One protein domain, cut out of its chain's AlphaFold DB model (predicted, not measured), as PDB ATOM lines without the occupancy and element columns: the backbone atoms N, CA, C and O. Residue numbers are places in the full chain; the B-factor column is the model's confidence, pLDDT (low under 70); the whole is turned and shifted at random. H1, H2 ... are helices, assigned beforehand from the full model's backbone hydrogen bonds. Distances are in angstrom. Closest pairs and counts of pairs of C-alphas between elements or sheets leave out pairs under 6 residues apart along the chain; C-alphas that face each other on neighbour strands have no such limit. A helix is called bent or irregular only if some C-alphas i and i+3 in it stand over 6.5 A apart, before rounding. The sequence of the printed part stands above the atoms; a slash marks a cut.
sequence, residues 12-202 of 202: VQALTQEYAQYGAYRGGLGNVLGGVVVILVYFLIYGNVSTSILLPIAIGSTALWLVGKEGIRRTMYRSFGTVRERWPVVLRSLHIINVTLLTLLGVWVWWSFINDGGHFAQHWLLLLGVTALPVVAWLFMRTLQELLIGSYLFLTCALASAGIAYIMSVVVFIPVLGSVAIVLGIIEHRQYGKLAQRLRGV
ATOM      1  N   VAL A  12     135.075 207.075 216.261       68.25
ATOM      2  CA  VAL A  12     135.853 205.888 216.648       68.25
ATOM      3  C   VAL A  12     137.234 205.913 215.990       68.25
ATOM      4  O   VAL A  12     138.240 205.609 216.634       68.25
ATOM      5  N   GLN A  13     137.320 206.327 214.725       70.94
ATOM      6  CA  GLN A  13     138.578 206.422 213.986       70.94
ATOM      7  C   GLN A  13     139.479 207.551 214.518       70.94
ATOM      8  O   GLN A  13     140.685 207.342 214.666       70.94
ATOM      9  N   ALA A  14     138.903 208.702 214.885       70.19
ATOM     10  CA  ALA A  14     139.611 209.815 215.515       70.19
ATOM     11  C   ALA A  14     140.121 209.452 216.919       70.19
ATOM     12  O   ALA A  14     141.292 209.684 217.217       70.19
ATOM     13  N   LEU A  15     139.299 208.797 217.751       66.44
ATOM     14  CA  LEU A  15     139.720 208.283 219.063       66.44
ATOM     15  C   LEU A  15     140.828 207.234 218.941       66.44
ATOM     16  O   LEU A  15     141.759 207.220 219.745       66.44
ATOM     17  N   THR A  16     140.750 206.363 217.934       66.31
ATOM     18  CA  THR A  16     141.772 205.339 217.685       66.31
ATOM     19  C   THR A  16     143.088 205.967 217.224       66.31
ATOM     20  O   THR A  16     144.150 205.535 217.669       66.31
ATOM     21  N   GLN A  17     143.041 207.010 216.386       65.94
ATOM     22  CA  GLN A  17     144.222 207.793 216.004       65.94
ATOM     23  C   GLN A  17     144.817 208.547 217.196       65.94
ATOM     24  O   GLN A  17     146.023 208.486 217.416       65.94
ATOM     25  N   GLU A  18     143.998 209.203 218.018       66.12
ATOM     26  CA  GLU A  18     144.484 209.897 219.214       66.12
ATOM     27  C   GLU A  18     145.129 208.902 220.196       66.12
ATOM     28  O   GLU A  18     146.222 209.134 220.711       66.12
ATOM     29  N   TYR A  19     144.528 207.728 220.383       62.12
ATOM     30  CA  TYR A  19     145.096 206.655 221.198       62.12
ATOM     31  C   TYR A  19     146.407 206.091 220.635       62.12
ATOM     32  O   TYR A  19     147.359 205.860 221.389       62.12
ATOM     33  N   ALA A  20     146.486 205.902 219.315       58.38
ATOM     34  CA  ALA A  20     147.695 205.454 218.630       58.38
ATOM     35  C   ALA A  20     148.851 206.456 218.801       58.38
ATOM     36  O   ALA A  20     149.974 206.047 219.127       58.38
ATOM     37  N   GLN A  21     148.557 207.757 218.725       59.19
ATOM     38  CA  GLN A  21     149.533 208.821 218.962       59.19
ATOM     39  C   GLN A  21     150.047 208.809 220.407       59.19
ATOM     40  O   GLN A  21     151.251 208.963 220.643       59.19
ATOM     41  N   TYR A  22     149.176 208.547 221.385       59.84
ATOM     42  CA  TYR A  22     149.565 208.421 222.793       59.84
ATOM     43  C   TYR A  22     150.503 207.233 223.049       59.84
ATOM     44  O   TYR A  22     151.489 207.389 223.772       59.84
ATOM     45  N   GLY A  23     150.250 206.067 222.442       52.69
ATOM     46  CA  GLY A  23     151.080 204.866 222.618       52.69
ATOM     47  C   GLY A  23     152.472 204.953 221.972       52.69
ATOM     48  O   GLY A  23     153.393 204.217 222.347       52.69
ATOM     49  N   ALA A  24     152.657 205.855 221.002       54.94
ATOM     50  CA  ALA A  24     153.916 206.018 220.281       54.94
ATOM     51  C   ALA A  24     154.845 207.097 220.868       54.94
ATOM     52  O   ALA A  24     156.066 206.935 220.753       54.94
ATOM     53  N   TYR A  25     154.287 208.162 221.461       53.50
ATOM     54  CA  TYR A  25     155.016 209.408 221.741       53.50
ATOM     55  C   TYR A  25     155.085 209.856 223.198       53.50
ATOM     56  O   TYR A  25     155.873 210.751 223.502       53.50
ATOM     57  N   ARG A  26     154.301 209.266 224.103       61.22
ATOM     58  CA  ARG A  26     154.325 209.645 225.518       61.22
ATOM     59  C   ARG A  26     155.089 208.614 226.327       61.22
ATOM     60  O   ARG A  26     154.762 207.430 226.311       61.22
ATOM     61  N   GLY A  27     156.137 209.079 227.002       60.59
ATOM     62  CA  GLY A  27     156.987 208.237 227.840       60.59
ATOM     63  C   GLY A  27     156.243 207.731 229.075       60.59
ATOM     64  O   GLY A  27     156.592 206.672 229.595       60.59
ATOM     65  N   GLY A  28     155.193 208.436 229.521       72.88
ATOM     66  CA  GLY A  28     154.286 208.012 230.584       72.88
ATOM     67  C   GLY A  28     155.039 207.579 231.839       72.88
ATOM     68  O   GLY A  28     155.903 208.291 232.350       72.88
ATOM     69  N   LEU A  29     154.764 206.359 232.303       76.00
ATOM     70  CA  LEU A  29     155.461 205.756 233.446       76.00
ATOM     71  C   LEU A  29     156.970 205.552 233.211       76.00
ATOM     72  O   LEU A  29     157.737 205.536 234.170       76.00
ATOM     73  N   GLY A  30     157.422 205.453 231.959       79.62
ATOM     74  CA  GLY A  30     158.844 205.424 231.613       79.62
ATOM     75  C   GLY A  30     159.570 206.732 231.951       79.62
ATOM     76  O   GLY A  30     160.714 206.684 232.404       79.62
ATOM     77  N   ASN A  31     158.902 207.883 231.817       82.38
ATOM     78  CA  ASN A  31     159.445 209.178 232.253       82.38
ATOM     79  C   ASN A  31     159.467 209.293 233.780       82.38
ATOM     80  O   ASN A  31     160.431 209.817 234.332       82.38
ATOM     81  N   VAL A  32     158.462 208.738 234.465       84.56
ATOM     82  CA  VAL A  32     158.442 208.667 235.936       84.56
ATOM     83  C   VAL A  32     159.617 207.842 236.453       84.56
ATOM     84  O   VAL A  32     160.387 208.328 237.275       84.56
ATOM     85  N   LEU A  33     159.797 206.624 235.935       86.00
ATOM     86  CA  LEU A  33     160.919 205.761 236.308       86.00
ATOM     87  C   LEU A  33     162.265 206.427 236.004       86.00
ATOM     88  O   LEU A  33     163.159 206.403 236.843       86.00
ATOM     89  N   GLY A  34     162.387 207.063 234.838       84.88
ATOM     90  CA  GLY A  34     163.598 207.785 234.453       84.88
ATOM     91  C   GLY A  34     163.910 208.943 235.396       84.88
ATOM     92  O   GLY A  34     165.039 209.063 235.863       84.88
ATOM     93  N   GLY A  35     162.907 209.753 235.736       85.50
ATOM     94  CA  GLY A  35     163.058 210.867 236.669       85.50
ATOM     95  C   GLY A  35     163.436 210.415 238.081       85.50
ATOM     96  O   GLY A  35     164.329 211.005 238.683       85.50
ATOM     97  N   VAL A  36     162.835 209.330 238.583       89.25
ATOM     98  CA  VAL A  36     163.196 208.737 239.885       89.25
ATOM     99  C   VAL A  36     164.646 208.257 239.883       89.25
ATOM    100  O   VAL A  36     165.390 208.560 240.812       89.25
ATOM    101  N   VAL A  37     165.071 207.550 238.831       89.31
ATOM    102  CA  VAL A  37     166.451 207.060 238.704       89.31
ATOM    103  C   VAL A  37     167.447 208.219 238.632       89.31
ATOM    104  O   VAL A  37     168.470 208.184 239.308       89.31
ATOM    105  N   VAL A  38     167.139 209.269 237.870       88.75
ATOM    106  CA  VAL A  38     167.982 210.469 237.769       88.75
ATOM    107  C   VAL A  38     168.139 211.165 239.117       88.75
ATOM    108  O   VAL A  38     169.256 211.505 239.495       88.75
ATOM    109  N   ILE A  39     167.046 211.336 239.863       89.69
ATOM    110  CA  ILE A  39     167.077 211.943 241.200       89.69
ATOM    111  C   ILE A  39     167.879 211.076 242.175       89.69
ATOM    112  O   ILE A  39     168.691 211.600 242.933       89.69
ATOM    113  N   LEU A  40     167.687 209.755 242.145       89.75
ATOM    114  CA  LEU A  40     168.438 208.825 242.987       89.75
ATOM    115  C   LEU A  40     169.943 208.944 242.728       89.75
ATOM    116  O   LEU A  40     170.715 209.155 243.658       89.75
ATOM    117  N   VAL A  41     170.354 208.850 241.462       87.12
ATOM    118  CA  VAL A  41     171.761 208.947 241.058       87.12
ATOM    119  C   VAL A  41     172.346 210.312 241.429       87.12
ATOM    120  O   VAL A  41     173.451 210.373 241.963       87.12
ATOM    121  N   TYR A  42     171.587 211.394 241.239       87.62
ATOM    122  CA  TYR A  42     171.968 212.733 241.682       87.62
ATOM    123  C   TYR A  42     172.273 212.785 243.186       87.62
ATOM    124  O   TYR A  42     173.325 213.288 243.579       87.62
ATOM    125  N   PHE A  43     171.393 212.240 244.031       88.06
ATOM    126  CA  PHE A  43     171.604 212.250 245.479       88.06
ATOM    127  C   PHE A  43     172.792 211.390 245.910       88.06
ATOM    128  O   PHE A  43     173.488 211.764 246.851       88.06
ATOM    129  N   LEU A  44     173.071 210.283 245.218       87.31
ATOM    130  CA  LEU A  44     174.264 209.472 245.480       87.31
ATOM    131  C   LEU A  44     175.552 210.244 245.160       87.31
ATOM    132  O   LEU A  44     176.503 210.197 245.937       87.31
ATOM    133  N   ILE A  45     175.567 211.002 244.059       84.25
ATOM    134  CA  ILE A  45     176.693 211.877 243.703       84.25
ATOM    135  C   ILE A  45     176.852 212.995 244.736       84.25
ATOM    136  O   ILE A  45     177.948 213.209 245.247       84.25
ATOM    137  N   TYR A  46     175.762 213.689 245.073       84.25
ATOM    138  CA  TYR A  46     175.777 214.782 246.049       84.25
ATOM    139  C   TYR A  46     176.195 214.305 247.448       84.25
ATOM    140  O   TYR A  46     176.924 214.994 248.158       84.25
ATOM    141  N   GLY A  47     175.786 213.093 247.825       85.25
ATOM    142  CA  GLY A  47     176.176 212.431 249.067       85.25
ATOM    143  C   GLY A  47     177.628 211.947 249.105       85.25
ATOM    144  O   GLY A  47     178.005 211.312 250.085       85.25
ATOM    145  N   ASN A  48     178.438 212.225 248.073       82.25
ATOM    146  CA  ASN A  48     179.827 211.772 247.943       82.25
ATOM    147  C   ASN A  48     179.981 210.251 248.114       82.25
ATOM    148  O   ASN A  48     180.957 209.767 248.692       82.25
ATOM    149  N   VAL A  49     179.007 209.481 247.619       84.31
ATOM    150  CA  VAL A  49     179.089 208.018 247.618       84.31
ATOM    151  C   VAL A  49     180.292 207.592 246.781       84.31
ATOM    152  O   VAL A  49     180.542 208.133 245.704       84.31
ATOM    153  N   SER A  50     181.043 206.607 247.277       83.81
ATOM    154  CA  SER A  50     182.242 206.132 246.594       83.81
ATOM    155  C   SER A  50     181.924 205.635 245.183       83.81
ATOM    156  O   SER A  50     180.903 204.988 244.936       83.81
ATOM    157  N   THR A  51     182.838 205.887 244.247       81.38
ATOM    158  CA  THR A  51     182.699 205.487 242.841       81.38
ATOM    159  C   THR A  51     182.438 203.987 242.681       81.38
ATOM    160  O   THR A  51     181.648 203.584 241.831       81.38
ATOM    161  N   SER A  52     183.040 203.160 243.546       81.94
ATOM    162  CA  SER A  52     182.855 201.703 243.578       81.94
ATOM    163  C   SER A  52     181.410 201.276 243.854       81.94
ATOM    164  O   SER A  52     181.001 200.207 243.413       81.94
ATOM    165  N   ILE A  53     180.637 202.102 244.563       85.75
ATOM    166  CA  ILE A  53     179.218 201.867 244.860       85.75
ATOM    167  C   ILE A  53     178.333 202.591 243.837       85.75
ATOM    168  O   ILE A  53     177.363 202.020 243.342       85.75
ATOM    169  N   LEU A  54     178.680 203.831 243.482       85.12
ATOM    170  CA  LEU A  54     177.920 204.648 242.536       85.12
ATOM    171  C   LEU A  54     177.818 203.988 241.155       85.12
ATOM    172  O   LEU A  54     176.734 203.941 240.579       85.12
ATOM    173  N   LEU A  55     178.931 203.467 240.632       83.75
ATOM    174  CA  LEU A  55     179.008 202.908 239.284       83.75
ATOM    175  C   LEU A  55     178.043 201.726 239.053       83.75
ATOM    176  O   LEU A  55     177.245 201.806 238.116       83.75
ATOM    177  N   PRO A  56     178.044 200.647 239.867       84.88
ATOM    178  CA  PRO A  56     177.112 199.537 239.665       84.88
ATOM    179  C   PRO A  56     175.652 199.955 239.865       84.88
ATOM    180  O   PRO A  56     174.788 199.469 239.136       84.88
ATOM    181  N   ILE A  57     175.368 200.879 240.793       85.88
ATOM    182  CA  ILE A  57     174.009 201.400 240.989       85.88
ATOM    183  C   ILE A  57     173.553 202.165 239.751       85.88
ATOM    184  O   ILE A  57     172.479 201.873 239.237       85.88
ATOM    185  N   ALA A  58     174.367 203.093 239.242       84.69
ATOM    186  CA  ALA A  58     174.027 203.906 238.080       84.69
ATOM    187  C   ALA A  58     173.838 203.046 236.820       84.69
ATOM    188  O   ALA A  58     172.863 203.226 236.088       84.69
ATOM    189  N   ILE A  59     174.711 202.059 236.584       84.88
ATOM    190  CA  ILE A  59     174.566 201.119 235.462       84.88
ATOM    191  C   ILE A  59     173.296 200.279 235.632       84.88
ATOM    192  O   ILE A  59     172.481 200.205 234.710       84.88
ATOM    193  N   GLY A  60     173.102 199.680 236.810       85.94
ATOM    194  CA  GLY A  60     171.957 198.823 237.105       85.94
ATOM    195  C   GLY A  60     170.628 199.565 236.994       85.94
ATOM    196  O   GLY A  60     169.697 199.072 236.360       85.94
ATOM    197  N   SER A  61     170.544 200.783 237.531       84.94
ATOM    198  CA  SER A  61     169.346 201.618 237.463       84.94
ATOM    199  C   SER A  61     169.063 202.103 236.043       84.94
ATOM    200  O   SER A  61     167.903 202.136 235.633       84.94
ATOM    201  N   THR A  62     170.098 202.427 235.263       84.75
ATOM    202  CA  THR A  62     169.955 202.813 233.848       84.75
ATOM    203  C   THR A  62     169.454 201.645 233.006       84.75
ATOM    204  O   THR A  62     168.517 201.805 232.224       84.75
ATOM    205  N   ALA A  63     170.031 200.456 233.192       85.56
ATOM    206  CA  ALA A  63     169.593 199.242 232.513       85.56
ATOM    207  C   ALA A  63     168.152 198.883 232.897       85.56
ATOM    208  O   ALA A  63     167.322 198.642 232.019       85.56
ATOM    209  N   LEU A  64     167.826 198.924 234.192       87.25
ATOM    210  CA  LEU A  64     166.478 198.667 234.692       87.25
ATOM    211  C   LEU A  64     165.466 199.675 234.143       87.25
ATOM    212  O   LEU A  64     164.365 199.284 233.767       87.25
ATOM    213  N   TRP A  65     165.832 200.953 234.042       88.19
ATOM    214  CA  TRP A  65     164.984 201.973 233.433       88.19
ATOM    215  C   TRP A  65     164.744 201.705 231.941       88.19
ATOM    216  O   TRP A  65     163.593 201.726 231.502       88.19
ATOM    217  N   LEU A  66     165.793 201.400 231.170       84.06
ATOM    218  CA  LEU A  66     165.681 201.092 229.739       84.06
ATOM    219  C   LEU A  66     164.827 199.845 229.479       84.06
ATOM    220  O   LEU A  66     163.953 199.864 228.609       84.06
ATOM    221  N   VAL A  67     165.046 198.774 230.244       84.25
ATOM    222  CA  VAL A  67     164.262 197.536 230.138       84.25
ATOM    223  C   VAL A  67     162.832 197.767 230.618       84.25
ATOM    224  O   VAL A  67     161.885 197.376 229.940       84.25
ATOM    225  N   GLY A  68     162.659 198.446 231.751       82.56
ATOM    226  CA  GLY A  68     161.361 198.722 232.357       82.56
ATOM    227  C   GLY A  68     160.469 199.562 231.452       82.56
ATOM    228  O   GLY A  68     159.314 199.202 231.226       82.56
ATOM    229  N   LYS A  69     161.001 200.637 230.857       82.62
ATOM    230  CA  LYS A  69     160.217 201.479 229.945       82.62
ATOM    231  C   LYS A  69     159.809 200.728 228.678       82.62
ATOM    232  O   LYS A  69     158.673 200.867 228.232       82.62
ATOM    233  N   GLU A  70     160.696 199.907 228.112       79.19
ATOM    234  CA  GLU A  70     160.391 199.131 226.905       79.19
ATOM    235  C   GLU A  70     159.404 197.999 227.224       79.19
ATOM    236  O   GLU A  70     158.502 197.728 226.430       79.19
ATOM    237  N   GLY A  71     159.505 197.404 228.415       79.25
ATOM    238  CA  GLY A  71     158.522 196.473 228.959       79.25
ATOM    239  C   GLY A  71     157.138 197.109 229.038       79.25
ATOM    240  O   GLY A  71     156.219 196.628 228.380       79.25
ATOM    241  N   ILE A  72     157.009 198.239 229.744       76.06
ATOM    242  CA  ILE A  72     155.752 198.999 229.876       76.06
ATOM    243  C   ILE A  72     155.193 199.372 228.498       76.06
ATOM    244  O   ILE A  72     153.997 199.228 228.238       76.06
ATOM    245  N   ARG A  73     156.056 199.823 227.585       72.31
ATOM    246  CA  ARG A  73     155.662 200.172 226.222       72.31
ATOM    247  C   ARG A  73     155.062 198.994 225.462       72.31
ATOM    248  O   ARG A  73     154.080 199.170 224.740       72.31
ATOM    249  N   ARG A  74     155.637 197.801 225.607       71.44
ATOM    250  CA  ARG A  74     155.164 196.587 224.933       71.44
ATOM    251  C   ARG A  74     153.891 196.023 225.554       71.44
ATOM    252  O   ARG A  74     153.007 195.641 224.798       71.44
ATOM    253  N   THR A  75     153.782 195.967 226.879       70.00
ATOM    254  CA  THR A  75     152.623 195.353 227.547       70.00
ATOM    255  C   THR A  75     151.441 196.299 227.697       70.00
ATOM    256  O   THR A  75     150.314 195.881 227.452       70.00
ATOM    257  N   MET A  76     151.663 197.559 228.078       63.75
ATOM    258  CA  MET A  76     150.560 198.488 228.352       63.75
ATOM    259  C   MET A  76     150.147 199.284 227.120       63.75
ATOM    260  O   MET A  76     148.967 199.345 226.801       63.75
ATOM    261  N   TYR A  77     151.101 199.852 226.385       60.56
ATOM    262  CA  TYR A  77     150.776 200.812 225.324       60.56
ATOM    263  C   TYR A  77     150.518 200.185 223.943       60.56
ATOM    264  O   TYR A  77     149.993 200.861 223.062       60.56
ATOM    265  N   ARG A  78     150.835 198.897 223.735       60.59
ATOM    266  CA  ARG A  78     150.575 198.164 222.476       60.59
ATOM    267  C   ARG A  78     149.411 197.169 222.538       60.59
ATOM    268  O   ARG A  78     149.225 196.410 221.589       60.59
ATOM    269  N   SER A  79     148.604 197.172 223.601       57.62
ATOM    270  CA  SER A  79     147.558 196.152 223.798       57.62
ATOM    271  C   SER A  79     146.462 196.137 222.719       57.62
ATOM    272  O   SER A  79     145.824 195.109 222.539       57.62
ATOM    273  N   PHE A  80     146.247 197.241 221.994       54.75
ATOM    274  CA  PHE A  80     145.198 197.369 220.966       54.75
ATOM    275  C   PHE A  80     145.727 197.342 219.518       54.75
ATOM    276  O   PHE A  80     144.989 197.640 218.585       54.75
ATOM    277  N   GLY A  81     146.995 196.968 219.308       52.62
ATOM    278  CA  GLY A  81     147.591 196.824 217.975       52.62
ATOM    279  C   GLY A  81     148.666 197.864 217.646       52.62
ATOM    280  O   GLY A  81     148.827 198.886 218.310       52.62
ATOM    281  N   THR A  82     149.460 197.567 216.612       46.44
ATOM    282  CA  THR A  82     150.603 198.393 216.192       46.44
ATOM    283  C   THR A  82     150.203 199.238 214.988       46.44
ATOM    284  O   THR A  82     150.416 198.838 213.846       46.44
ATOM    285  N   VAL A  83     149.619 200.413 215.219       50.06
ATOM    286  CA  VAL A  83     149.415 201.372 214.128       50.06
ATOM    287  C   VAL A  83     150.787 201.949 213.757       50.06
ATOM    288  O   VAL A  83     151.476 202.547 214.585       50.06
ATOM    289  N   ARG A  84     151.236 201.711 212.517       45.59
ATOM    290  CA  ARG A  84     152.441 202.337 211.944       45.59
ATOM    291  C   ARG A  84     152.159 203.824 211.726       45.59
ATOM    292  O   ARG A  84     151.795 204.231 210.629       45.59
ATOM    293  N   GLU A  85     152.310 204.634 212.762       52.34
ATOM    294  CA  GLU A  85     152.130 206.079 212.628       52.34
ATOM    295  C   GLU A  85     153.390 206.801 212.144       52.34
ATOM    296  O   GLU A  85     154.523 206.497 212.535       52.34
ATOM    297  N   ARG A  86     153.163 207.788 211.267       51.31
ATOM    298  CA  ARG A  86     154.169 208.728 210.768       51.31
ATOM    299  C   ARG A  86     154.614 209.629 211.913       51.31
ATOM    300  O   ARG A  86     153.816 210.365 212.478       51.31
ATOM    301  N   TRP A  87     155.909 209.608 212.206       55.31
ATOM    302  CA  TRP A  87     156.533 210.579 213.097       55.31
ATOM    303  C   TRP A  87     156.203 212.024 212.653       55.31
ATOM    304  O   TRP A  87     156.537 212.366 211.514       55.31
ATOM    305  N   PRO A  88     155.598 212.878 213.510       65.62
ATOM    306  CA  PRO A  88     155.495 214.310 213.258       65.62
ATOM    307  C   PRO A  88     156.861 214.885 212.876       65.62
ATOM    308  O   PRO A  88     157.862 214.668 213.560       65.62
ATOM    309  N   VAL A  89     156.893 215.608 211.754       72.44
ATOM    310  CA  VAL A  89     158.133 216.054 211.095       72.44
ATOM    311  C   VAL A  89     159.006 216.881 212.042       72.44
ATOM    312  O   VAL A  89     160.213 216.678 212.091       72.44
ATOM    313  N   VAL A  90     158.395 217.743 212.859       74.31
ATOM    314  CA  VAL A  90     159.103 218.601 213.825       74.31
ATOM    315  C   VAL A  90     159.813 217.782 214.905       74.31
ATOM    316  O   VAL A  90     160.997 217.987 215.162       74.31
ATOM    317  N   LEU A  91     159.118 216.813 215.507       71.62
ATOM    318  CA  LEU A  91     159.681 215.939 216.543       71.62
ATOM    319  C   LEU A  91     160.792 215.048 215.982       71.62
ATOM    320  O   LEU A  91     161.816 214.854 216.635       71.62
ATOM    321  N   ARG A  92     160.631 214.572 214.742       78.12
ATOM    322  CA  ARG A  92     161.674 213.831 214.025       78.12
ATOM    323  C   ARG A  92     162.919 214.683 213.792       78.12
ATOM    324  O   ARG A  92     164.018 214.207 214.061       78.12
ATOM    325  N   SER A  93     162.764 215.917 213.315       82.44
ATOM    326  CA  SER A  93     163.893 216.822 213.083       82.44
ATOM    327  C   SER A  93     164.620 217.159 214.381       82.44
ATOM    328  O   SER A  93     165.842 217.077 214.424       82.44
ATOM    329  N   LEU A  94     163.889 217.449 215.463       81.00
ATOM    330  CA  LEU A  94     164.488 217.678 216.781       81.00
ATOM    331  C   LEU A  94     165.238 216.447 217.294       81.00
ATOM    332  O   LEU A  94     166.346 216.578 217.806       81.00
ATOM    333  N   HIS A  95     164.670 215.248 217.149       81.12
ATOM    334  CA  HIS A  95     165.350 214.015 217.540       81.12
ATOM    335  C   HIS A  95     166.648 213.815 216.748       81.12
ATOM    336  O   HIS A  95     167.689 213.571 217.352       81.12
ATOM    337  N   ILE A  96     166.612 213.998 215.423       85.56
ATOM    338  CA  ILE A  96     167.805 213.907 214.568       85.56
ATOM    339  C   ILE A  96     168.860 214.920 215.015       85.56
ATOM    340  O   ILE A  96     169.990 214.518 215.255       85.56
ATOM    341  N   ILE A  97     168.494 216.194 215.192       87.06
ATOM    342  CA  ILE A  97     169.427 217.244 215.629       87.06
ATOM    343  C   ILE A  97     170.099 216.853 216.945       87.06
ATOM    344  O   ILE A  97     171.321 216.907 217.044       87.06
ATOM    345  N   ASN A  98     169.329 216.420 217.944       83.06
ATOM    346  CA  ASN A  98     169.917 216.075 219.233       83.06
ATOM    347  C   ASN A  98     170.800 214.818 219.164       83.06
ATOM    348  O   ASN A  98     171.864 214.797 219.778       83.06
ATOM    349  N   VAL A  99     170.413 213.788 218.402       86.31
ATOM    350  CA  VAL A  99     171.268 212.608 218.185       86.31
ATOM    351  C   VAL A  99     172.548 213.002 217.450       86.31
ATOM    352  O   VAL A  99     173.626 212.551 217.824       86.31
ATOM    353  N   THR A 100     172.469 213.889 216.456       88.19
ATOM    354  CA  THR A 100     173.648 214.431 215.771       88.19
ATOM    355  C   THR A 100     174.556 215.185 216.739       88.19
ATOM    356  O   THR A 100     175.760 214.944 216.726       88.19
ATOM    357  N   LEU A 101     174.011 216.037 217.612       86.50
ATOM    358  CA  LEU A 101     174.791 216.738 218.637       86.50
ATOM    359  C   LEU A 101     175.483 215.764 219.601       86.50
ATOM    360  O   LEU A 101     176.661 215.952 219.901       86.50
ATOM    361  N   LEU A 102     174.801 214.699 220.037       85.56
ATOM    362  CA  LEU A 102     175.407 213.647 220.863       85.56
ATOM    363  C   LEU A 102     176.539 212.920 220.131       85.56
ATOM    364  O   LEU A 102     177.585 212.666 220.722       85.56
ATOM    365  N   THR A 103     176.362 212.621 218.844       88.81
ATOM    366  CA  THR A 103     177.415 212.023 218.015       88.81
ATOM    367  C   THR A 103     178.619 212.952 217.898       88.81
ATOM    368  O   THR A 103     179.746 212.502 218.073       88.81
ATOM    369  N   LEU A 104     178.401 214.249 217.652       90.62
ATOM    370  CA  LEU A 104     179.479 215.240 217.573       90.62
ATOM    371  C   LEU A 104     180.230 215.370 218.900       90.62
ATOM    372  O   LEU A 104     181.458 215.401 218.898       90.62
ATOM    373  N   LEU A 105     179.513 215.380 220.027       86.88
ATOM    374  CA  LEU A 105     180.126 215.360 221.354       86.88
ATOM    375  C   LEU A 105     180.986 214.104 221.539       86.88
ATOM    376  O   LEU A 105     182.103 214.192 222.039       86.88
ATOM    377  N   GLY A 106     180.498 212.943 221.095       85.94
ATOM    378  CA  GLY A 106     181.264 211.707 221.166       85.94
ATOM    379  C   GLY A 106     182.522 211.719 220.302       85.94
ATOM    380  O   GLY A 106     183.580 211.301 220.763       85.94
ATOM    381  N   VAL A 107     182.438 212.262 219.084       89.69
ATOM    382  CA  VAL A 107     183.602 212.475 218.209       89.69
ATOM    383  C   VAL A 107     184.608 213.424 218.862       89.69
ATOM    384  O   VAL A 107     185.804 213.152 218.824       89.69
ATOM    385  N   TRP A 108     184.141 214.499 219.498       88.25
ATOM    386  CA  TRP A 108     185.002 215.440 220.211       88.25
ATOM    387  C   TRP A 108     185.747 214.771 221.372       88.25
ATOM    388  O   TRP A 108     186.962 214.909 221.466       88.25
ATOM    389  N   VAL A 109     185.058 213.964 222.187       85.50
ATOM    390  CA  VAL A 109     185.689 213.184 223.269       85.50
ATOM    391  C   VAL A 109     186.743 212.217 222.722       85.50
ATOM    392  O   VAL A 109     187.835 212.126 223.280       85.50
ATOM    393  N   TRP A 110     186.454 211.522 221.617       87.56
ATOM    394  CA  TRP A 110     187.435 210.661 220.948       87.56
ATOM    395  C   TRP A 110     188.652 211.434 220.454       87.56
ATOM    396  O   TRP A 110     189.780 210.975 220.614       87.56
ATOM    397  N   TRP A 111     188.431 212.605 219.862       88.56
ATOM    398  CA  TRP A 111     189.509 213.446 219.367       88.56
ATOM    399  C   TRP A 111     190.408 213.941 220.504       88.56
ATOM    400  O   TRP A 111     191.626 213.801 220.406       88.56
ATOM    401  N   SER A 112     189.829 214.422 221.608       84.75
ATOM    402  CA  SER A 112     190.575 214.775 222.822       84.75
ATOM    403  C   SER A 112     191.378 213.590 223.359       84.75
ATOM    404  O   SER A 112     192.573 213.717 223.594       84.75
ATOM    405  N   PHE A 113     190.762 212.410 223.451       85.56
ATOM    406  CA  PHE A 113     191.426 211.196 223.928       85.56
ATOM    407  C   PHE A 113     192.639 210.786 223.072       85.56
ATOM    408  O   PHE A 113     193.658 210.348 223.608       85.56
ATOM    409  N   ILE A 114     192.542 210.927 221.746       87.25
ATOM    410  CA  ILE A 114     193.653 210.646 220.827       87.25
ATOM    411  C   ILE A 114     194.778 211.675 221.011       87.25
ATOM    412  O   ILE A 114     195.946 211.292 221.041       87.25
ATOM    413  N   ASN A 115     194.436 212.957 221.169       87.12
ATOM    414  CA  ASN A 115     195.420 214.027 221.358       87.12
ATOM    415  C   ASN A 115     196.162 213.918 222.701       87.12
ATOM    416  O   ASN A 115     197.343 214.247 222.763       87.12
ATOM    417  N   ASP A 116     195.504 213.404 223.743       82.62
ATOM    418  CA  ASP A 116     196.073 213.240 225.088       82.62
ATOM    419  C   ASP A 116     196.907 211.948 225.253       82.62
ATOM    420  O   ASP A 116     197.292 211.583 226.364       82.62
ATOM    421  N   GLY A 117     197.210 211.230 224.164       79.44
ATOM    422  CA  GLY A 117     198.118 210.075 224.187       79.44
ATOM    423  C   GLY A 117     197.454 208.707 224.388       79.44
ATOM    424  O   GLY A 117     198.154 207.701 224.500       79.44
ATOM    425  N   GLY A 118     196.119 208.623 224.370       72.25
ATOM    426  CA  GLY A 118     195.410 207.372 224.082       72.25
ATOM    427  C   GLY A 118     195.503 206.259 225.138       72.25
ATOM    428  O   GLY A 118     195.659 205.086 224.791       72.25
ATOM    429  N   HIS A 119     195.351 206.571 226.430       76.88
ATOM    430  CA  HIS A 119     195.336 205.563 227.504       76.88
ATOM    431  C   HIS A 119     194.015 204.770 227.575       76.88
ATOM    432  O   HIS A 119     193.170 204.986 228.451       76.88
ATOM    433  N   PHE A 120     193.836 203.827 226.641       75.25
ATOM    434  CA  PHE A 120     192.575 203.097 226.444       75.25
ATOM    435  C   PHE A 120     192.199 202.227 227.644       75.25
ATOM    436  O   PHE A 120     191.052 202.246 228.078       75.25
ATOM    437  N   ALA A 121     193.169 201.521 228.232       74.44
ATOM    438  CA  ALA A 121     192.927 200.597 229.342       74.44
ATOM    439  C   ALA A 121     192.298 201.269 230.578       74.44
ATOM    440  O   ALA A 121     191.560 200.621 231.314       74.44
ATOM    441  N   GLN A 122     192.545 202.566 230.783       77.75
ATOM    442  CA  GLN A 122     192.014 203.317 231.921       77.75
ATOM    443  C   GLN A 122     190.627 203.925 231.646       77.75
ATOM    444  O   GLN A 122     189.845 204.096 232.575       77.75
ATOM    445  N   HIS A 123     190.290 204.204 230.381       80.12
ATOM    446  CA  HIS A 123     189.083 204.960 230.002       80.12
ATOM    447  C   HIS A 123     188.121 204.184 229.092       80.12
ATOM    448  O   HIS A 123     187.180 204.760 228.544       80.12
ATOM    449  N   TRP A 124     188.324 202.876 228.916       81.25
ATOM    450  CA  TRP A 124     187.558 202.066 227.963       81.25
ATOM    451  C   TRP A 124     186.042 202.105 228.215       81.25
ATOM    452  O   TRP A 124     185.275 202.162 227.257       81.25
ATOM    453  N   LEU A 125     185.596 202.141 229.480       80.94
ATOM    454  CA  LEU A 125     184.174 202.253 229.838       80.94
ATOM    455  C   LEU A 125     183.577 203.607 229.449       80.94
ATOM    456  O   LEU A 125     182.439 203.662 228.981       80.94
ATOM    457  N   LEU A 126     184.346 204.687 229.594       80.19
ATOM    458  CA  LEU A 126     183.937 206.019 229.162       80.19
ATOM    459  C   LEU A 126     183.789 206.063 227.640       80.19
ATOM    460  O   LEU A 126     182.756 206.502 227.138       80.19
ATOM    461  N   LEU A 127     184.774 205.539 226.906       83.81
ATOM    462  CA  LEU A 127     184.746 205.490 225.442       83.81
ATOM    463  C   LEU A 127     183.603 204.607 224.925       83.81
ATOM    464  O   LEU A 127     182.912 204.978 223.974       83.81
ATOM    465  N   LEU A 128     183.346 203.474 225.580       85.81
ATOM    466  CA  LEU A 128     182.213 202.604 225.267       85.81
ATOM    467  C   LEU A 128     180.885 203.318 225.541       85.81
ATOM    468  O   LEU A 128     180.008 203.322 224.685       85.81
ATOM    469  N   GLY A 129     180.738 203.977 226.692       81.19
ATOM    470  CA  GLY A 129     179.525 204.721 227.032       81.19
ATOM    471  C   GLY A 129     179.226 205.838 226.030       81.19
ATOM    472  O   GLY A 129     178.103 205.952 225.541       81.19
ATOM    473  N   VAL A 130     180.247 206.616 225.667       83.50
ATOM    474  CA  VAL A 130     180.150 207.727 224.712       83.50
ATOM    475  C   VAL A 130     179.824 207.246 223.293       83.50
ATOM    476  O   VAL A 130     179.036 207.884 222.601       83.50
ATOM    477  N   THR A 131     180.373 206.109 222.858       85.25
ATOM    478  CA  THR A 131     180.076 205.527 221.532       85.25
ATOM    479  C   THR A 131     178.729 204.824 221.474       85.25
ATOM    480  O   THR A 131     178.045 204.884 220.452       85.25
ATOM    481  N   ALA A 132     178.318 204.175 222.561       86.00
ATOM    482  CA  ALA A 132     177.024 203.518 222.650       86.00
ATOM    483  C   ALA A 132     175.876 204.532 222.725       86.00
ATOM    484  O   ALA A 132     174.792 204.259 222.209       86.00
ATOM    485  N   LEU A 133     176.095 205.702 223.334       84.31
ATOM    486  CA  LEU A 133     175.039 206.672 223.614       84.31
ATOM    487  C   LEU A 133     174.246 207.112 222.365       84.31
ATOM    488  O   LEU A 133     173.020 207.027 222.427       84.31
ATOM    489  N   PRO A 134     174.852 207.500 221.223       85.69
ATOM    490  CA  PRO A 134     174.096 207.844 220.017       85.69
ATOM    491  C   PRO A 134     173.250 206.685 219.479       85.69
ATOM    492  O   PRO A 134     172.117 206.888 219.044       85.69
ATOM    493  N   VAL A 135     173.772 205.456 219.546       86.62
ATOM    494  CA  VAL A 135     173.067 204.250 219.087       86.62
ATOM    495  C   VAL A 135     171.874 203.953 219.993       86.62
ATOM    496  O   VAL A 135     170.762 203.723 219.514       86.62
ATOM    497  N   VAL A 136     172.072 204.007 221.312       84.25
ATOM    498  CA  VAL A 136     170.999 203.811 222.297       84.25
ATOM    499  C   VAL A 136     169.965 204.931 222.188       84.25
ATOM    500  O   VAL A 136     168.765 204.658 222.219       84.25
ATOM    501  N   ALA A 137     170.407 206.175 222.002       84.38
ATOM    502  CA  ALA A 137     169.539 207.321 221.786       84.38
ATOM    503  C   ALA A 137     168.650 207.126 220.553       84.38
ATOM    504  O   ALA A 137     167.432 207.261 220.649       84.38
ATOM    505  N   TRP A 138     169.240 206.716 219.430       83.81
ATOM    506  CA  TRP A 138     168.524 206.466 218.183       83.81
ATOM    507  C   TRP A 138     167.486 205.341 218.298       83.81
ATOM    508  O   TRP A 138     166.365 205.454 217.799       83.81
ATOM    509  N   LEU A 139     167.839 204.239 218.962       81.62
ATOM    510  CA  LEU A 139     166.970 203.063 219.049       81.62
ATOM    511  C   LEU A 139     165.876 203.212 220.115       81.62
ATOM    512  O   LEU A 139     164.722 202.824 219.882       81.62
ATOM    513  N   PHE A 140     166.223 203.775 221.274       76.25
ATOM    514  CA  PHE A 140     165.388 203.728 222.472       76.25
ATOM    515  C   PHE A 140     164.885 205.092 222.951       76.25
ATOM    516  O   PHE A 140     163.845 205.116 223.606       76.25
ATOM    517  N   MET A 141     165.553 206.216 222.673       78.75
ATOM    518  CA  MET A 141     165.193 207.533 223.233       78.75
ATOM    519  C   MET A 141     164.399 208.362 222.222       78.75
ATOM    520  O   MET A 141     164.932 209.227 221.532       78.75
ATOM    521  N   ARG A 142     163.098 208.089 222.114       74.12
ATOM    522  CA  ARG A 142     162.241 208.696 221.082       74.12
ATOM    523  C   ARG A 142     161.724 210.075 221.470       74.12
ATOM    524  O   ARG A 142     161.321 210.830 220.590       74.12
ATOM    525  N   THR A 143     161.722 210.398 222.759       75.00
ATOM    526  CA  THR A 143     161.300 211.709 223.264       75.00
ATOM    527  C   THR A 143     162.490 212.527 223.760       75.00
ATOM    528  O   THR A 143     163.511 211.978 224.173       75.00
ATOM    529  N   LEU A 144     162.352 213.857 223.756       77.38
ATOM    530  CA  LEU A 144     163.384 214.766 224.271       77.38
ATOM    531  C   LEU A 144     163.715 214.478 225.744       77.38
ATOM    532  O   LEU A 144     164.874 214.526 226.135       77.38
ATOM    533  N   GLN A 145     162.712 214.136 226.554       77.31
ATOM    534  CA  GLN A 145     162.911 213.823 227.972       77.31
ATOM    535  C   GLN A 145     163.710 212.538 228.162       77.31
ATOM    536  O   GLN A 145     164.664 212.524 228.935       77.31
ATOM    537  N   GLU A 146     163.374 211.481 227.420       81.38
ATOM    538  CA  GLU A 146     164.151 210.240 227.433       81.38
ATOM    539  C   GLU A 146     165.589 210.477 226.989       81.38
ATOM    540  O   GLU A 146     166.499 209.860 227.535       81.38
ATOM    541  N   LEU A 147     165.788 211.373 226.022       83.56
ATOM    542  CA  LEU A 147     167.116 211.733 225.564       83.56
ATOM    543  C   LEU A 147     167.910 212.441 226.659       83.56
ATOM    544  O   LEU A 147     169.044 212.055 226.918       83.56
ATOM    545  N   LEU A 148     167.325 213.434 227.329       82.81
ATOM    546  CA  LEU A 148     167.985 214.167 228.412       82.81
ATOM    547  C   LEU A 148     168.314 213.248 229.596       82.81
ATOM    548  O   LEU A 148     169.460 213.207 230.041       82.81
ATOM    549  N   ILE A 149     167.332 212.471 230.061       84.62
ATOM    550  CA  ILE A 149     167.475 211.501 231.158       84.62
ATOM    551  C   ILE A 149     168.543 210.467 230.810       84.62
ATOM    552  O   ILE A 149     169.470 210.235 231.583       84.62
ATOM    553  N   GLY A 150     168.427 209.851 229.636       84.19
ATOM    554  CA  GLY A 150     169.316 208.779 229.228       84.19
ATOM    555  C   GLY A 150     170.736 209.259 228.969       84.19
ATOM    556  O   GLY A 150     171.678 208.599 229.397       84.19
ATOM    557  N   SER A 151     170.896 210.429 228.349       82.81
ATOM    558  CA  SER A 151     172.211 211.044 228.136       82.81
ATOM    559  C   SER A 151     172.878 211.395 229.457       82.81
ATOM    560  O   SER A 151     174.054 211.091 229.633       82.81
ATOM    561  N   TYR A 152     172.133 211.957 230.414       84.44
ATOM    562  CA  TYR A 152     172.655 212.233 231.751       84.44
ATOM    563  C   TYR A 152     173.116 210.957 232.460       84.44
ATOM    564  O   TYR A 152     174.231 210.916 232.976       84.44
ATOM    565  N   LEU A 153     172.294 209.906 232.463       84.00
ATOM    566  CA  LEU A 153     172.631 208.643 233.120       84.00
ATOM    567  C   LEU A 153     173.860 207.973 232.490       84.00
ATOM    568  O   LEU A 153     174.773 207.575 233.208       84.00
ATOM    569  N   PHE A 154     173.934 207.916 231.159       83.88
ATOM    570  CA  PHE A 154     175.097 207.367 230.451       83.88
ATOM    571  C   PHE A 154     176.369 208.168 230.710       83.88
ATOM    572  O   PHE A 154     177.409 207.581 231.002       83.88
ATOM    573  N   LEU A 155     176.285 209.498 230.634       81.38
ATOM    574  CA  LEU A 155     177.412 210.378 230.922       81.38
ATOM    575  C   LEU A 155     177.869 210.207 232.372       81.38
ATOM    576  O   LEU A 155     179.060 210.144 232.645       81.38
ATOM    577  N   THR A 156     176.927 210.056 233.299       81.00
ATOM    578  CA  THR A 156     177.221 209.827 234.711       81.00
ATOM    579  C   THR A 156     177.949 208.507 234.930       81.00
ATOM    580  O   THR A 156     178.961 208.502 235.625       81.00
ATOM    581  N   CYS A 157     177.496 207.415 234.308       80.56
ATOM    582  CA  CYS A 157     178.188 206.125 234.343       80.56
ATOM    583  C   CYS A 157     179.600 206.224 233.748       80.56
ATOM    584  O   CYS A 157     180.555 205.714 234.331       80.56
ATOM    585  N   ALA A 158     179.738 206.906 232.608       80.06
ATOM    586  CA  ALA A 158     181.012 207.095 231.925       80.06
ATOM    587  C   ALA A 158     182.003 207.907 232.778       80.06
ATOM    588  O   ALA A 158     183.132 207.469 232.994       80.06
ATOM    589  N   LEU A 159     181.574 209.045 233.328       79.25
ATOM    590  CA  LEU A 159     182.400 209.897 234.189       79.25
ATOM    591  C   LEU A 159     182.772 209.202 235.502       79.25
ATOM    592  O   LEU A 159     183.939 209.236 235.889       79.25
ATOM    593  N   ALA A 160     181.815 208.512 236.136       80.56
ATOM    594  CA  ALA A 160     182.085 207.700 237.319       80.56
ATOM    595  C   ALA A 160     183.152 206.643 237.013       80.56
ATOM    596  O   ALA A 160     184.111 206.507 237.762       80.56
ATOM    597  N   SER A 161     183.045 205.939 235.880       79.00
ATOM    598  CA  SER A 161     184.027 204.914 235.504       79.00
ATOM    599  C   SER A 161     185.440 205.463 235.283       79.00
ATOM    600  O   SER A 161     186.410 204.759 235.545       79.00
ATOM    601  N   ALA A 162     185.555 206.722 234.855       76.06
ATOM    602  CA  ALA A 162     186.827 207.407 234.653       76.06
ATOM    603  C   ALA A 162     187.364 208.094 235.926       76.06
ATOM    604  O   ALA A 162     188.440 208.686 235.891       76.06
ATOM    605  N   GLY A 163     186.627 208.050 237.044       73.00
ATOM    606  CA  GLY A 163     187.007 208.730 238.286       73.00
ATOM    607  C   GLY A 163     186.992 210.260 238.187       73.00
ATOM    608  O   GLY A 163     187.632 210.932 238.993       73.00
ATOM    609  N   ILE A 164     186.284 210.817 237.202       74.44
ATOM    610  CA  ILE A 164     186.238 212.260 236.954       74.44
ATOM    611  C   ILE A 164     185.215 212.899 237.899       74.44
ATOM    612  O   ILE A 164     184.056 212.486 237.951       74.44
ATOM    613  N   ALA A 165     185.640 213.930 238.635       66.69
ATOM    614  CA  ALA A 165     184.767 214.679 239.533       66.69
ATOM    615  C   ALA A 165     183.701 215.476 238.757       66.69
ATOM    616  O   ALA A 165     183.982 216.096 237.730       66.69
ATOM    617  N   TYR A 166     182.468 215.483 239.266       65.69
ATOM    618  CA  TYR A 166     181.349 216.183 238.633       65.69
ATOM    619  C   TYR A 166     181.469 217.701 238.788       65.69
ATOM    620  O   TYR A 166     181.687 218.217 239.885       65.69
ATOM    621  N   ILE A 167     181.229 218.437 237.700       59.41
ATOM    622  CA  ILE A 167     181.092 219.893 237.752       59.41
ATOM    623  C   ILE A 167     179.751 220.223 238.426       59.41
ATOM    624  O   ILE A 167     178.686 220.081 237.825       59.41
ATOM    625  N   MET A 168     179.805 220.678 239.680       55.28
ATOM    626  CA  MET A 168     178.635 220.932 240.539       55.28
ATOM    627  C   MET A 168     177.597 221.903 239.945       55.28
ATOM    628  O   MET A 168     176.426 221.846 240.307       55.28
ATOM    629  N   SER A 169     177.975 222.766 238.997       56.03
ATOM    630  CA  SER A 169     177.033 223.684 238.340       56.03
ATOM    631  C   SER A 169     176.033 222.977 237.415       56.03
ATOM    632  O   SER A 169     174.885 223.405 237.321       56.03
ATOM    633  N   VAL A 170     176.417 221.860 236.784       59.06
ATOM    634  CA  VAL A 170     175.505 221.035 235.964       59.06
ATOM    635  C   VAL A 170     174.559 220.224 236.857       59.06
ATOM    636  O   VAL A 170     173.424 219.942 236.483       59.06
ATOM    637  N   VAL A 171     175.012 219.901 238.069       64.00
ATOM    638  CA  VAL A 171     174.350 219.015 239.032       64.00
ATOM    639  C   VAL A 171     173.018 219.634 239.501       64.00
ATOM    640  O   VAL A 171     172.010 218.937 239.530       64.00
ATOM    641  N   VAL A 172     172.925 220.949 239.727       72.38
ATOM    642  CA  VAL A 172     171.711 221.599 240.288       72.38
ATOM    643  C   VAL A 172     170.457 221.501 239.397       72.38
ATOM    644  O   VAL A 172     169.344 221.415 239.916       72.38
ATOM    645  N   PHE A 173     170.595 221.466 238.069       79.38
ATOM    646  CA  PHE A 173     169.439 221.401 237.157       79.38
ATOM    647  C   PHE A 173     168.834 219.993 237.031       79.38
ATOM    648  O   PHE A 173     167.686 219.833 236.614       79.38
ATOM    649  N   ILE A 174     169.582 218.965 237.424       83.38
ATOM    650  CA  ILE A 174     169.198 217.556 237.320       83.38
ATOM    651  C   ILE A 174     167.970 217.181 238.165       83.38
ATOM    652  O   ILE A 174     167.054 216.570 237.610       83.38
ATOM    653  N   PRO A 175     167.869 217.540 239.462       84.50
ATOM    654  CA  PRO A 175     166.677 217.230 240.249       84.50
ATOM    655  C   PRO A 175     165.426 217.925 239.701       84.50
ATOM    656  O   PRO A 175     164.336 217.352 239.752       84.50
ATOM    657  N   VAL A 176     165.575 219.119 239.115       87.88
ATOM    658  CA  VAL A 176     164.473 219.820 238.442       87.88
ATOM    659  C   VAL A 176     164.020 219.033 237.213       87.88
ATOM    660  O   VAL A 176     162.831 218.745 237.085       87.88
ATOM    661  N   LEU A 177     164.951 218.608 236.352       85.75
ATOM    662  CA  LEU A 177     164.645 217.776 235.184       85.75
ATOM    663  C   LEU A 177     163.965 216.455 235.573       85.75
ATOM    664  O   LEU A 177     162.952 216.090 234.973       85.75
ATOM    665  N   GLY A 178     164.474 215.766 236.598       85.31
ATOM    666  CA  GLY A 178     163.876 214.530 237.106       85.31
ATOM    667  C   GLY A 178     162.462 214.745 237.649       85.31
ATOM    668  O   GLY A 178     161.555 213.972 237.343       85.31
ATOM    669  N   SER A 179     162.239 215.842 238.377       89.38
ATOM    670  CA  SER A 179     160.921 216.195 238.917       89.38
ATOM    671  C   SER A 179     159.921 216.516 237.806       89.38
ATOM    672  O   SER A 179     158.793 216.024 237.823       89.38
ATOM    673  N   VAL A 180     160.340 217.287 236.799       87.75
ATOM    674  CA  VAL A 180     159.518 217.605 235.623       87.75
ATOM    675  C   VAL A 180     159.144 216.332 234.862       87.75
ATOM    676  O   VAL A 180     157.978 216.162 234.507       87.75
ATOM    677  N   ALA A 181     160.086 215.404 234.668       86.44
ATOM    678  CA  ALA A 181     159.819 214.120 234.020       86.44
ATOM    679  C   ALA A 181     158.805 213.263 234.796       86.44
ATOM    680  O   ALA A 181     157.923 212.654 234.190       86.44
ATOM    681  N   ILE A 182     158.875 213.261 236.132       87.44
ATOM    682  CA  ILE A 182     157.893 212.584 236.990       87.44
ATOM    683  C   ILE A 182     156.506 213.207 236.823       87.44
ATOM    684  O   ILE A 182     155.538 212.494 236.558       87.44
ATOM    685  N   VAL A 183     156.396 214.531 236.944       87.44
ATOM    686  CA  VAL A 183     155.108 215.233 236.847       87.44
ATOM    687  C   VAL A 183     154.473 215.010 235.476       87.44
ATOM    688  O   VAL A 183     153.308 214.615 235.393       87.44
ATOM    689  N   LEU A 184     155.240 215.197 234.401       84.19
ATOM    690  CA  LEU A 184     154.752 214.994 233.039       84.19
ATOM    691  C   LEU A 184     154.386 213.528 232.788       84.19
ATOM    692  O   LEU A 184     153.310 213.264 232.256       84.19
ATOM    693  N   GLY A 185     155.192 212.577 233.262       83.25
ATOM    694  CA  GLY A 185     154.890 211.151 233.153       83.25
ATOM    695  C   GLY A 185     153.589 210.742 233.857       83.25
ATOM    696  O   GLY A 185     152.805 209.963 233.308       83.25
ATOM    697  N   ILE A 186     153.295 211.313 235.033       85.44
ATOM    698  CA  ILE A 186     152.029 211.084 235.754       85.44
ATOM    699  C   ILE A 186     150.845 211.683 234.987       85.44
ATOM    700  O   ILE A 186     149.802 211.034 234.860       85.44
ATOM    701  N   ILE A 187     150.983 212.910 234.476       85.31
ATOM    702  CA  ILE A 187     149.934 213.572 233.686       85.31
ATOM    703  C   ILE A 187     149.628 212.748 232.432       85.31
ATOM    704  O   ILE A 187     148.462 212.462 232.152       85.31
ATOM    705  N   GLU A 188     150.662 212.312 231.715       81.25
ATOM    706  CA  GLU A 188     150.544 211.466 230.529       81.25
ATOM    707  C   GLU A 188     149.856 210.135 230.841       81.25
ATOM    708  O   GLU A 188     148.946 209.732 230.114       81.25
ATOM    709  N   HIS A 189     150.228 209.481 231.946       81.50
ATOM    710  CA  HIS A 189     149.612 208.226 232.370       81.50
ATOM    711  C   HIS A 189     148.121 208.391 232.705       81.50
ATOM    712  O   HIS A 189     147.291 207.590 232.274       81.50
ATOM    713  N   ARG A 190     147.749 209.465 233.413       82.19
ATOM    714  CA  ARG A 190     146.341 209.764 233.730       82.19
ATOM    715  C   ARG A 190     145.516 210.057 232.479       82.19
ATOM    716  O   ARG A 190     144.375 209.610 232.389       82.19
ATOM    717  N   GLN A 191     146.070 210.808 231.528       80.31
ATOM    718  CA  GLN A 191     145.394 211.110 230.263       80.31
ATOM    719  C   GLN A 191     145.174 209.838 229.436       80.31
ATOM    720  O   GLN A 191     144.068 209.616 228.950       80.31
ATOM    721  N   TYR A 192     146.171 208.952 229.387       74.06
ATOM    722  CA  TYR A 192     146.035 207.638 228.764       74.06
ATOM    723  C   TYR A 192     144.945 206.780 229.425       74.06
ATOM    724  O   TYR A 192     144.114 206.209 228.726       74.06
ATOM    725  N   GLY A 193     144.886 206.737 230.762       74.56
ATOM    726  CA  GLY A 193     143.845 205.994 231.482       74.56
ATOM    727  C   GLY A 193     142.427 206.464 231.138       74.56
ATOM    728  O   GLY A 193     141.543 205.640 230.909       74.56
ATOM    729  N   LYS A 194     142.224 207.783 231.016       79.94
ATOM    730  CA  LYS A 194     140.943 208.364 230.579       79.94
ATOM    731  C   LYS A 194     140.594 207.982 229.136       79.94
ATOM    732  O   LYS A 194     139.437 207.679 228.858       79.94
ATOM    733  N   LEU A 195     141.576 207.976 228.231       71.94
ATOM    734  CA  LEU A 195     141.375 207.591 226.829       71.94
ATOM    735  C   LEU A 195     141.046 206.094 226.694       71.94
ATOM    736  O   LEU A 195     140.107 205.725 225.995       71.94
ATOM    737  N   ALA A 196     141.769 205.240 227.421       70.06
ATOM    738  CA  ALA A 196     141.549 203.797 227.440       70.06
ATOM    739  C   ALA A 196     140.168 203.425 228.004       70.06
ATOM    740  O   ALA A 196     139.528 202.504 227.504       70.06
ATOM    741  N   GLN A 197     139.688 204.143 229.025       78.88
ATOM    742  CA  GLN A 197     138.334 203.955 229.555       78.88
ATOM    743  C   GLN A 197     137.256 204.325 228.532       78.88
ATOM    744  O   GLN A 197     136.291 203.582 228.397       78.88
ATOM    745  N   ARG A 198     137.436 205.421 227.779       75.06
ATOM    746  CA  ARG A 198     136.506 205.806 226.705       75.06
ATOM    747  C   ARG A 198     136.448 204.754 225.600       75.06
ATOM    748  O   ARG A 198     135.359 204.375 225.208       75.06
ATOM    749  N   LEU A 199     137.594 204.229 225.171       69.25
ATOM    750  CA  LEU A 199     137.666 203.179 224.145       69.25
ATOM    751  C   LEU A 199     137.096 201.825 224.580       69.25
ATOM    752  O   LEU A 199     136.694 201.051 223.726       69.25
ATOM    753  N   ARG A 200     137.076 201.514 225.883       69.31
ATOM    754  CA  ARG A 200     136.427 200.297 226.409       69.31
ATOM    755  C   ARG A 200     134.913 200.441 226.584       69.31
ATOM    756  O   ARG A 200     134.250 199.432 226.790       69.31
ATOM    757  N   GLY A 201     134.408 201.674 226.615       61.62
ATOM    758  CA  GLY A 201     132.984 201.985 226.751       61.62
ATOM    759  C   GLY A 201     132.273 202.247 225.420       61.62
ATOM    760  O   GLY A 201     131.074 202.507 225.440       61.62
ATOM    761  N   VAL A 202     133.014 202.208 224.308       56.19
ATOM    762  CA  VAL A 202     132.520 202.189 222.921       56.19
ATOM    763  C   VAL A 202     132.449 200.742 222.456       56.19
ATOM    764  O   VAL A 202     131.450 200.396 221.794       56.19
TER     765      VAL A 202
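Overview. This is residues 12 to 202 of the 202 residues of an uncharacterized protein of Ktedonobacterales bacterium (UniProt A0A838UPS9). This is a long bundle of helices running to and fro along one axis: H6 is in the middle with H2, H3 and H5 around it, H4 packs on H5, and H8 packs on H2. At one end the bundle narrows to H1 and the last part of H8, side by side and running opposite ways. The printed part has 191 residues with eight named helices, H1 to H8 in order, and no named strand; the class is all helix, and H2, H3, H4, H5, H6 and H8 make an up and down bundle, each running against the one before it. The whole is compact, with a radius of gyration of the C-alphas of 18.5 A, yet elongated, spanning 65 by 33 by 26 A.

Along the chain. The longest helix, H8, takes residues 173 to 200 and 40.6 A, from C-alpha 173 at (169.439, 221.401, 237.157) to C-alpha 200 at (136.427, 200.297, 226.409). H1 is residues 12 to 25, beginning at C-alpha 12, (135.853, 205.888, 216.648). H2 is residues 29 to 46, 25.6 A; H3 is residues 51 to 75, 35.2 A; H4 is residues 89 to 115, 38.7 A. H5 is residues 120 to 140, 27.5 A; it is irregular, with C-alphas 122 and 125 8.2 A apart, and has a kink of 38 degrees near residue 134. H6 is residues 144 to 161, 25.5 A, and H7 is residues 168 to 171.

Arrangement. H8 touches H2 at a shallow tilt of 17 degrees, opposite ways; their closest C-alphas, of Gly 35 and Gly 178, are 3.8 A apart. With residues 192 to 199 alone H8 touches H1, closest at Tyr 19 and Leu 195, C-alphas 6.8 A apart. H2 and H3 form a helical hairpin, closest at the C-alphas of Gly 30 and Lys 69, 4.5 A. H6 touches H2 with residues 145 to 153 alone, closest at the C-alphas of Gly 34 and Ile 149, 6.3 A. H5 and H6 are a hairpin at 12 degrees, with the closest C-alphas, of Leu 126 and Ala 158, 4.2 A apart. H4 and H5 are another, closest at the C-alphas of Gly 106 and Val 130, 5.4 A. H7 is close to H2 but not clearly touching; H4 and H8 are apart. Every O i to N i+4 pair is within hydrogen-bond range in H1, H2, H4, H6 and H8, against 20 of 21 in H3 and 13 of 17 in H5; H7 is too short for such a pair.

Size, cuts and confidence. The C-alphas farthest apart, of Gly 117 and Val 202, are 66.1 A apart. The printed part has no cut, and the link from H3 to H4, residues 76 to 88, is long. Mean pLDDT of the printed part is 77.7; it is under 70 at residues 12, 15 to 27, 76 to 88, 165 to 171 and 199 to 202.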